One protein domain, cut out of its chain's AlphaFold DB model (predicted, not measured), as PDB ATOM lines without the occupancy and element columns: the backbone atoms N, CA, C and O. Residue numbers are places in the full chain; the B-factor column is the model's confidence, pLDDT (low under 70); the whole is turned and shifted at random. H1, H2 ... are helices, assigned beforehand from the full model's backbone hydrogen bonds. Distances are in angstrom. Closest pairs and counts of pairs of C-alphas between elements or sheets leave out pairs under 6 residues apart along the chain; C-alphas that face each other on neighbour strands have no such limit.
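This is residues 153 to 225 of the 225 residues of the protein "DUF3808 domain-containing protein" of Nitrospirales bacterium LBB_01 (UniProt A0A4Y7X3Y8). Three helices of equal length stand side by side, alternating in direction, with H2 between H1 and H3; the shorter H4 crosses H3 near its far end, and a tail of residues 216 to 225, holding the small H5, sticks out from this body. The printed part has 73 residues, with five named helices in the order H1, H2, H3, H4, H5 and no named strand, and its class is all helix. The whole is compact, with a radius of gyration of the C-alphas of 12.7 A, yet elongated, spanning 41 by 26 by 18 A; the body without the tail spans 30 by 24 by 14 A.

H2, residues 170 to 182, touches H3, residues 186 to 198, at a shallow tilt of 17 degrees, opposite ways; their closest C-alphas, of Ala 177 and Thr 189, are 4.4 A apart. H2 also touches H1, residues 153 to 165, at a shallow tilt of 21 degrees, opposite ways, with the closest C-alphas, of Ile 156 and Arg 176, 5.5 A apart. Both pairs are helical hairpins, while H1 and H3 are apart. H4, residues 202 to 210, touches H3 at a steep tilt of 53 degrees, opposite ways, the closest C-alphas being those of Ala 197 and Gln 205, 5.1 A apart. The helix packing is mostly aligned, but only just: 2 of the 3 touching pairs are at a shallow tilt. H4 is close to H2 but not clearly touching. H5, residues 216 to 219, touches no helix. In H1, H2, H3 and H4 every O i to N i+4 pair is within hydrogen-bond range; H5 is too short for such a pair.

H2 measures 18.8 A, H1 18.7 A, H3 18.3 A and H4 12.2 A from first to last C-alpha. H1 begins at C-alpha 153, (53.432, -28.241, -49.150), and H5 ends at C-alpha 219, (25.421, -43.581, -42.583).

The two farthest C-alphas, of Lys 154 and Lys 225, are 41.7 A apart. The printed part has no cut, and its four links between helices are tight. Residues 212 to 225 have pLDDT under 70.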
ATOM      1  N   ASP A 153      54.094 -28.982 -48.070       97.25
ATOM      2  CA  ASP A 153      53.432 -28.241 -49.150       97.25
ATOM      3  C   ASP A 153      53.596 -28.926 -50.508       97.25
ATOM      4  O   ASP A 153      52.620 -29.072 -51.247       97.25
ATOM      5  N   LYS A 154      54.806 -29.412 -50.817       97.56
ATOM      6  CA  LYS A 154      55.035 -30.193 -52.040       97.56
ATOM      7  C   LYS A 154      54.337 -31.549 -51.982       97.56
ATOM      8  O   LYS A 154      53.727 -31.945 -52.968       97.56
ATOM      9  N   ALA A 155      54.369 -32.220 -50.828       97.75
ATOM     10  CA  ALA A 155      53.664 -33.485 -50.642       97.75
ATOM     11  C   ALA A 155      52.148 -33.328 -50.855       97.75
ATOM     12  O   ALA A 155      51.546 -34.104 -51.587       97.75
ATOM     13  N   ILE A 156      51.530 -32.284 -50.293       98.44
ATOM     14  CA  ILE A 156      50.099 -31.991 -50.479       98.44
ATOM     15  C   ILE A 156      49.767 -31.747 -51.952       98.44
ATOM     16  O   ILE A 156      48.740 -32.237 -52.425       98.44
ATOM     17  N   ALA A 157      50.603 -30.993 -52.671       98.38
ATOM     18  CA  ALA A 157      50.396 -30.735 -54.094       98.38
ATOM     19  C   ALA A 157      50.439 -32.035 -54.912       98.38
ATOM     20  O   ALA A 157      49.540 -32.284 -55.716       98.38
ATOM     21  N   ASP A 158      51.423 -32.892 -54.651       98.19
ATOM     22  CA  ASP A 158      51.578 -34.159 -55.364       98.19
ATOM     23  C   ASP A 158      50.478 -35.169 -55.005       98.19
ATOM     24  O   ASP A 158      49.871 -35.732 -55.911       98.19
ATOM     25  N   PHE A 159      50.114 -35.326 -53.726       98.00
ATOM     26  CA  PHE A 159      48.971 -36.169 -53.346       98.00
ATOM     27  C   PHE A 159      47.657 -35.657 -53.933       98.00
ATOM     28  O   PHE A 159      46.816 -36.449 -54.349       98.00
ATOM     29  N   THR A 160      47.476 -34.336 -54.018       98.50
ATOM     30  CA  THR A 160      46.317 -33.756 -54.711       98.50
ATOM     31  C   THR A 160      46.319 -34.152 -56.177       98.50
ATOM     32  O   THR A 160      45.276 -34.546 -56.693       98.50
ATOM     33  N   LYS A 161      47.484 -34.138 -56.833       98.25
ATOM     34  CA  LYS A 161      47.581 -34.567 -58.223       98.25
ATOM     35  C   LYS A 161      47.307 -36.059 -58.400       98.25
ATOM     36  O   LYS A 161      46.621 -36.430 -59.350       98.25
ATOM     37  N   THR A 162      47.773 -36.903 -57.481       96.56
ATOM     38  CA  THR A 162      47.409 -38.326 -57.451       96.56
ATOM     39  C   THR A 162      45.899 -38.497 -57.328       96.56
ATOM     40  O   THR A 162      45.331 -39.238 -58.114       96.56
ATOM     41  N   ILE A 163      45.237 -37.769 -56.424       97.44
ATOM     42  CA  ILE A 163      43.779 -37.834 -56.229       97.44
ATOM     43  C   ILE A 163      43.009 -37.368 -57.476       97.44
ATOM     44  O   ILE A 163      41.995 -37.961 -57.827       97.44
ATOM     45  N   GLU A 164      43.484 -36.335 -58.176       97.69
ATOM     46  CA  GLU A 164      42.882 -35.894 -59.444       97.69
ATOM     47  C   GLU A 164      42.948 -36.971 -60.538       97.69
ATOM     48  O   GLU A 164      42.059 -37.050 -61.384       97.69
ATOM     49  N   LEU A 165      44.021 -37.767 -60.555       93.56
ATOM     50  CA  LEU A 165      44.260 -38.794 -61.572       93.56
ATOM     51  C   LEU A 165      43.655 -40.156 -61.190       93.56
ATOM     52  O   LEU A 165      43.183 -40.873 -62.068       93.56
ATOM     53  N   MET A 166      43.669 -40.494 -59.900       94.25
ATOM     54  CA  MET A 166      43.178 -41.734 -59.298       94.25
ATOM     55  C   MET A 166      42.344 -41.398 -58.046       94.25
ATOM     56  O   MET A 166      42.837 -41.459 -56.916       94.25
ATOM     57  N   PRO A 167      41.067 -41.018 -58.220       94.06
ATOM     58  CA  PRO A 167      40.229 -40.513 -57.130       94.06
ATOM     59  C   PRO A 167      39.820 -41.571 -56.102       94.06
ATOM     60  O   PRO A 167      39.305 -41.197 -55.045       94.06
ATOM     61  N   ASP A 168      40.045 -42.853 -56.387       91.44
ATOM     62  CA  ASP A 168      39.685 -43.982 -55.524       91.44
ATOM     63  C   ASP A 168      40.853 -44.476 -54.651       91.44
ATOM     64  O   ASP A 168      40.657 -45.332 -53.794       91.44
ATOM     65  N   THR A 169      42.054 -43.902 -54.798       89.69
ATOM     66  CA  THR A 169      43.235 -44.267 -53.997       89.69
ATOM     67  C   THR A 169      43.107 -43.753 -52.561       89.69
ATOM     68  O   THR A 169      43.412 -42.592 -52.273       89.69
ATOM     69  N   ALA A 170      42.662 -44.613 -51.642       91.50
ATOM     70  CA  ALA A 170      42.430 -44.281 -50.234       91.50
ATOM     71  C   ALA A 170      43.682 -43.717 -49.539       91.50
ATOM     72  O   ALA A 170      43.599 -42.769 -48.752       91.50
ATOM     73  N   GLU A 171      44.847 -44.270 -49.865       92.44
ATOM     74  CA  GLU A 171      46.154 -43.910 -49.323       92.44
ATOM     75  C   GLU A 171      46.516 -42.463 -49.646       92.44
ATOM     76  O   GLU A 171      47.068 -41.763 -48.800       92.44
ATOM     77  N   ALA A 172      46.176 -41.979 -50.844       93.38
ATOM     78  CA  ALA A 172      46.495 -40.614 -51.247       93.38
ATOM     79  C   ALA A 172      45.750 -39.591 -50.375       93.38
ATOM     80  O   ALA A 172      46.346 -38.603 -49.941       93.38
ATOM     81  N   TYR A 173      44.480 -39.853 -50.039       97.19
ATOM     82  CA  TYR A 173      43.737 -39.036 -49.072       97.19
ATOM     83  C   TYR A 173      44.324 -39.163 -47.667       97.19
ATOM     84  O   TYR A 173      44.504 -38.153 -46.991       97.19
ATOM     85  N   TYR A 174      44.663 -40.380 -47.231       96.19
ATOM     86  CA  TYR A 174      45.245 -40.612 -45.910       96.19
ATOM     87  C   TYR A 174      46.553 -39.829 -45.714       96.19
ATOM     88  O   TYR A 174      46.672 -39.050 -44.768       96.19
ATOM     89  N   TYR A 175      47.512 -39.961 -46.631       96.88
ATOM     90  CA  TYR A 175      48.805 -39.286 -46.513       96.88
ATOM     91  C   TYR A 175      48.702 -37.769 -46.711       96.88
ATOM     92  O   TYR A 175      49.409 -37.004 -46.042       96.88
ATOM     93  N   ARG A 176      47.772 -37.290 -47.549       98.19
ATOM     94  CA  ARG A 176      47.481 -35.851 -47.635       98.19
ATOM     95  C   ARG A 176      46.895 -35.319 -46.326       98.19
ATOM     96  O   ARG A 176      47.317 -34.256 -45.863       98.19
ATOM     97  N   ALA A 177      46.013 -36.077 -45.675       97.19
ATOM     98  CA  ALA A 177      45.494 -35.745 -44.353       97.19
ATOM     99  C   ALA A 177      46.601 -35.701 -43.291       97.19
ATOM    100  O   ALA A 177      46.617 -34.790 -42.464       97.19
ATOM    101  N   GLU A 178      47.555 -36.637 -43.319       96.06
ATOM    102  CA  GLU A 178      48.719 -36.596 -42.428       96.06
ATOM    103  C   GLU A 178      49.552 -35.330 -42.647       96.06
ATOM    104  O   GLU A 178      49.944 -34.677 -41.676       96.06
ATOM    105  N   CYS A 179      49.763 -34.918 -43.902       97.31
ATOM    106  CA  CYS A 179      50.432 -33.655 -44.211       97.31
ATOM    107  C   CYS A 179      49.671 -32.445 -43.643       97.31
ATOM    108  O   CYS A 179      50.283 -31.572 -43.020       97.31
ATOM    109  N   TYR A 180      48.344 -32.392 -43.800       97.56
ATOM    110  CA  TYR A 180      47.517 -31.332 -43.208       97.56
ATOM    111  C   TYR A 180      47.590 -31.326 -41.678       97.56
ATOM    112  O   TYR A 180      47.715 -30.257 -41.076       97.56
ATOM    113  N   ALA A 181      47.628 -32.500 -41.046       94.12
ATOM    114  CA  ALA A 181      47.764 -32.623 -39.601       94.12
ATOM    115  C   ALA A 181      49.104 -32.057 -39.111       94.12
ATOM    116  O   ALA A 181      49.146 -31.349 -38.105       94.12
ATOM    117  N   LYS A 182      50.202 -32.308 -39.843       95.25
ATOM    118  CA  LYS A 182      51.523 -31.720 -39.544       95.25
ATOM    119  C   LYS A 182      51.550 -30.202 -39.721       95.25
ATOM    120  O   LYS A 182      52.330 -29.535 -39.047       95.25
ATOM    121  N   ARG A 183      50.678 -29.658 -40.572       94.25
ATOM    122  CA  ARG A 183      50.459 -28.215 -40.748       94.25
ATOM    123  C   ARG A 183      49.428 -27.609 -39.787       94.25
ATOM    124  O   ARG A 183      49.158 -26.416 -39.890       94.25
ATOM    125  N   ALA A 184      48.864 -28.401 -38.873       93.44
ATOM    126  CA  ALA A 184      47.774 -28.013 -37.974       93.44
ATOM    127  C   ALA A 184      46.463 -27.582 -38.677       93.44
ATOM    128  O   ALA A 184      45.588 -26.990 -38.044       93.44
ATOM    129  N   ASP A 185      46.278 -27.933 -39.956       94.12
ATOM    130  CA  ASP A 185      45.026 -27.713 -40.693       94.12
ATOM    131  C   ASP A 185      44.036 -28.843 -40.358       94.12
ATOM    132  O   ASP A 185      43.928 -29.865 -41.040       94.12
ATOM    133  N   THR A 186      43.367 -28.692 -39.213       91.75
ATOM    134  CA  THR A 186      42.503 -29.737 -38.640       91.75
ATOM    135  C   THR A 186      41.263 -29.990 -39.499       91.75
ATOM    136  O   THR A 186      40.824 -31.135 -39.615       91.75
ATOM    137  N   GLU A 187      40.718 -28.953 -40.135       92.69
ATOM    138  CA  GLU A 187      39.528 -29.063 -40.984       92.69
ATOM    139  C   GLU A 187      39.798 -29.946 -42.205       92.69
ATOM    140  O   GLU A 187      39.078 -30.926 -42.443       92.69
ATOM    141  N   LYS A 188      40.886 -29.673 -42.936       95.75
ATOM    142  CA  LYS A 188      41.264 -30.498 -44.091       95.75
ATOM    143  C   LYS A 188      41.707 -31.892 -43.684       95.75
ATOM    144  O   LYS A 188      41.356 -32.850 -44.363       95.75
ATOM    145  N   THR A 189      42.390 -32.022 -42.544       95.06
ATOM    146  CA  THR A 189      42.755 -33.333 -41.986       95.06
ATOM    147  C   THR A 189      41.521 -34.216 -41.806       95.06
ATOM    148  O   THR A 189      41.493 -35.344 -42.285       95.06
ATOM    149  N   VAL A 190      40.480 -33.719 -41.130       93.81
ATOM    150  CA  VAL A 190      39.263 -34.507 -40.879       93.81
ATOM    151  C   VAL A 190      38.523 -34.818 -42.177       93.81
ATOM    152  O   VAL A 190      37.989 -35.917 -42.320       93.81
ATOM    153  N   THR A 191      38.498 -33.874 -43.118       95.50
ATOM    154  CA  THR A 191      37.863 -34.058 -44.429       95.50
ATOM    155  C   THR A 191      38.523 -35.193 -45.204       95.50
ATOM    156  O   THR A 191      37.851 -36.156 -45.569       95.50
ATOM    157  N   ASP A 192      39.844 -35.149 -45.367       95.75
ATOM    158  CA  ASP A 192      40.571 -36.185 -46.098       95.75
ATOM    159  C   ASP A 192      40.574 -37.530 -45.356       95.75
ATOM    160  O   ASP A 192      40.447 -38.571 -45.993       95.75
ATOM    161  N   MET A 193      40.617 -37.547 -44.017       94.94
ATOM    162  CA  MET A 193      40.470 -38.793 -43.248       94.94
ATOM    163  C   MET A 193      39.100 -39.450 -43.469       94.94
ATOM    164  O   MET A 193      39.008 -40.674 -43.527       94.94
ATOM    165  N   LYS A 194      38.022 -38.669 -43.620       95.00
ATOM    166  CA  LYS A 194      36.695 -39.215 -43.959       95.00
ATOM    167  C   LYS A 194      36.682 -39.817 -45.359       95.00
ATOM    168  O   LYS A 194      36.150 -40.912 -45.536       95.00
ATOM    169  N   GLU A 195      37.283 -39.132 -46.327       95.31
ATOM    170  CA  GLU A 195      37.376 -39.618 -47.705       95.31
ATOM    171  C   GLU A 195      38.251 -40.875 -47.818       95.31
ATOM    172  O   GLU A 195      37.858 -41.830 -48.491       95.31
ATOM    173  N   ALA A 196      39.369 -40.931 -47.093       93.69
ATOM    174  CA  ALA A 196      40.210 -42.119 -46.977       93.69
ATOM    175  C   ALA A 196      39.447 -43.287 -46.332       93.69
ATOM    176  O   ALA A 196      39.457 -44.403 -46.849       93.69
ATOM    177  N   ALA A 197      38.734 -43.039 -45.228       93.56
ATOM    178  CA  ALA A 197      37.964 -44.063 -44.524       93.56
ATOM    179  C   ALA A 197      36.828 -44.637 -45.386       93.56
ATOM    180  O   ALA A 197      36.616 -45.850 -45.373       93.56
ATOM    181  N   ARG A 198      36.129 -43.788 -46.158       93.12
ATOM    182  CA  ARG A 198      35.106 -44.214 -47.132       93.12
ATOM    183  C   ARG A 198      35.654 -45.153 -48.200       93.12
ATOM    184  O   ARG A 198      34.921 -46.018 -48.661       93.12
ATOM    185  N   ARG A 199      36.922 -44.982 -48.570       90.94
ATOM    186  CA  ARG A 199      37.631 -45.806 -49.558       90.94
ATOM    187  C   ARG A 199      38.339 -47.012 -48.935       90.94
ATOM    188  O   ARG A 199      39.121 -47.668 -49.606       90.94
ATOM    189  N   GLY A 200      38.074 -47.312 -47.663       88.81
ATOM    190  CA  GLY A 200      38.591 -48.510 -46.997       88.81
ATOM    191  C   GLY A 200      39.912 -48.329 -46.244       88.81
ATOM    192  O   GLY A 200      40.460 -49.318 -45.776       88.81
ATOM    193  N   SER A 201      40.419 -47.104 -46.060       90.06
ATOM    194  CA  SER A 201      41.626 -46.884 -45.247       90.06
ATOM    195  C   SER A 201      41.362 -47.193 -43.764       90.06
ATOM    196  O   SER A 201      40.778 -46.378 -43.041       90.06
ATOM    197  N   GLU A 202      41.827 -48.350 -43.284       90.38
ATOM    198  CA  GLU A 202      41.749 -48.728 -41.865       90.38
ATOM    199  C   GLU A 202      42.449 -47.720 -40.932       90.38
ATOM    200  O   GLU A 202      41.864 -47.355 -39.903       90.38
ATOM    201  N   PRO A 203      43.650 -47.186 -41.263       89.62
ATOM    202  CA  PRO A 203      44.285 -46.154 -40.445       89.62
ATOM    203  C   PRO A 203      43.408 -44.908 -40.275       89.62
ATOM    204  O   PRO A 203      43.304 -44.364 -39.170       89.62
ATOM    205  N   ALA A 204      42.718 -44.482 -41.338       90.06
ATOM    206  CA  ALA A 204      41.810 -43.343 -41.287       90.06
ATOM    207  C   ALA A 204      40.561 -43.633 -40.437       90.06
ATOM    208  O   ALA A 204      40.144 -42.798 -39.629       90.06
ATOM    209  N   GLN A 205      39.988 -44.836 -40.546       89.44
ATOM    210  CA  GLN A 205      38.866 -45.268 -39.703       89.44
ATOM    211  C   GLN A 205      39.247 -45.256 -38.216       89.44
ATOM    212  O   GLN A 205      38.511 -44.717 -37.384       89.44
ATOM    213  N   LYS A 206      40.436 -45.775 -37.882       89.81
ATOM    214  CA  LYS A 206      40.986 -45.760 -36.520       89.81
ATOM    215  C   LYS A 206      41.222 -44.339 -36.002       89.81
ATOM    216  O   LYS A 206      40.947 -44.052 -34.833       89.81
ATOM    217  N   TYR A 207      41.716 -43.441 -36.854       88.62
ATOM    218  CA  TYR A 207      41.903 -42.030 -36.510       88.62
ATOM    219  C   TYR A 207      40.573 -41.365 -36.115       88.62
ATOM    220  O   TYR A 207      40.489 -40.709 -35.072       88.62
ATOM    221  N   LEU A 208      39.524 -41.566 -36.920       88.31
ATOM    222  CA  LEU A 208      38.203 -40.972 -36.697       88.31
ATOM    223  C   LEU A 208      37.509 -41.542 -35.452       88.31
ATOM    224  O   LEU A 208      36.957 -40.776 -34.657       88.31
ATOM    225  N   SER A 209      37.591 -42.861 -35.236       84.81
ATOM    226  CA  SER A 209      36.986 -43.520 -34.071       84.81
ATOM    227  C   SER A 209      37.624 -43.072 -32.752       84.81
ATOM    228  O   SER A 209      36.916 -42.765 -31.793       84.81
ATOM    229  N   THR A 210      38.953 -42.932 -32.720       84.94
ATOM    230  CA  THR A 210      39.700 -42.500 -31.525       84.94
ATOM    231  C   THR A 210      39.365 -41.063 -31.125       84.94
ATOM    232  O   THR A 210      39.269 -40.744 -29.942       84.94
ATOM    233  N   ARG A 211      39.150 -40.176 -32.102       81.38
ATOM    234  CA  ARG A 211      38.847 -38.759 -31.854       81.38
ATOM    235  C   ARG A 211      37.366 -38.482 -31.587       81.38
ATOM    236  O   ARG A 211      36.989 -37.314 -31.520       81.38
ATOM    237  N   ARG A 212      36.533 -39.525 -31.420       68.19
ATOM    238  CA  ARG A 212      35.067 -39.414 -31.284       68.19
ATOM    239  C   ARG A 212      34.437 -38.561 -32.395       68.19
ATOM    240  O   ARG A 212      33.390 -37.953 -32.204       68.19
ATOM    241  N   ILE A 213      35.057 -38.538 -33.575       64.50
ATOM    242  CA  ILE A 213      34.450 -37.967 -34.774       64.50
ATOM    243  C   ILE A 213      33.554 -39.080 -35.305       64.50
ATOM    244  O   ILE A 213      33.975 -39.904 -36.114       64.50
ATOM    245  N   THR A 214      32.363 -39.203 -34.723       53.84
ATOM    246  CA  THR A 214      31.439 -40.296 -35.014       53.84
ATOM    247  C   THR A 214      31.119 -40.327 -36.505       53.84
ATOM    248  O   THR A 214      30.531 -39.410 -37.066       53.84
ATOM    249  N   TRP A 215      31.489 -41.440 -37.140       53.62
ATOM    250  CA  TRP A 215      31.086 -41.841 -38.494       53.62
ATOM    251  C   TRP A 215      29.551 -42.017 -38.617       53.62
ATOM    252  O   TRP A 215      29.012 -42.121 -39.716       53.62
ATOM    253  N   LEU A 216      28.854 -42.044 -37.472       50.66
ATOM    254  CA  LEU A 216      27.434 -42.362 -37.323       50.66
ATOM    255  C   LEU A 216      26.469 -41.273 -37.810       50.66
ATOM    256  O   LEU A 216      25.335 -41.616 -38.112       50.66
ATOM    257  N   ASP A 217      26.881 -40.015 -37.984       54.28
ATOM    258  CA  ASP A 217      25.921 -38.973 -38.400       54.28
ATOM    259  C   ASP A 217      25.614 -38.986 -39.912       54.28
ATOM    260  O   ASP A 217      24.704 -38.297 -40.363       54.28
ATOM    261  N   ASN A 218      26.341 -39.784 -40.712       46.69
ATOM    262  CA  ASN A 218      26.212 -39.798 -42.180       46.69
ATOM    263  C   ASN A 218      25.844 -41.160 -42.803       46.69
ATOM    264  O   ASN A 218      25.466 -41.178 -43.975       46.69
ATOM    265  N   ILE A 219      25.931 -42.286 -42.076       49.34
ATOM    266  CA  ILE A 219      25.421 -43.581 -42.583       49.34
ATOM    267  C   ILE A 219      23.893 -43.613 -42.519       49.34
ATOM    268  O   ILE A 219      23.253 -44.079 -43.460       49.34
ATOM    269  N   THR A 220      23.301 -43.099 -41.440       43.66
ATOM    270  CA  THR A 220      21.856 -43.194 -41.177       43.66
ATOM    271  C   THR A 220      21.020 -42.518 -42.264       43.66
ATOM    272  O   THR A 220      19.924 -42.966 -42.563       43.66
ATOM    273  N   VAL A 221      21.574 -41.511 -42.946       46.31
ATOM    274  CA  VAL A 221      20.887 -40.787 -44.028       46.31
ATOM    275  C   VAL A 221      20.885 -41.557 -45.360       46.31
ATOM    276  O   VAL A 221      20.041 -41.296 -46.213       46.31
ATOM    277  N   GLN A 222      21.809 -42.501 -45.577       39.94
ATOM    278  CA  GLN A 222      21.926 -43.226 -46.854       39.94
ATOM    279  C   GLN A 222      21.139 -44.546 -46.891       39.94
ATOM    280  O   GLN A 222      20.913 -45.070 -47.976       39.94
ATOM    281  N   HIS A 223      20.690 -45.063 -45.744       42.84
ATOM    282  CA  HIS A 223      19.857 -46.274 -45.671       42.84
ATOM    283  C   HIS A 223      18.349 -45.999 -45.499       42.84
ATOM    284  O   HIS A 223      17.570 -46.946 -45.448       42.84
ATOM    285  N   GLU A 224      17.926 -44.730 -45.451       38.03
ATOM    286  CA  GLU A 224      16.517 -44.318 -45.290       38.03
ATOM    287  C   GLU A 224      15.892 -43.690 -46.558       38.03
ATOM    288  O   GLU A 224      14.945 -42.907 -46.463       38.03
ATOM    289  N   LYS A 225      16.383 -44.017 -47.760       37.31
ATOM    290  CA  LYS A 225      15.719 -43.646 -49.024       37.31
ATOM    291  C   LYS A 225      15.392 -44.848 -49.889       37.31
ATOM    292  O   LYS A 225      16.265 -45.733 -50.007       37.31
TER     293      LYS A 225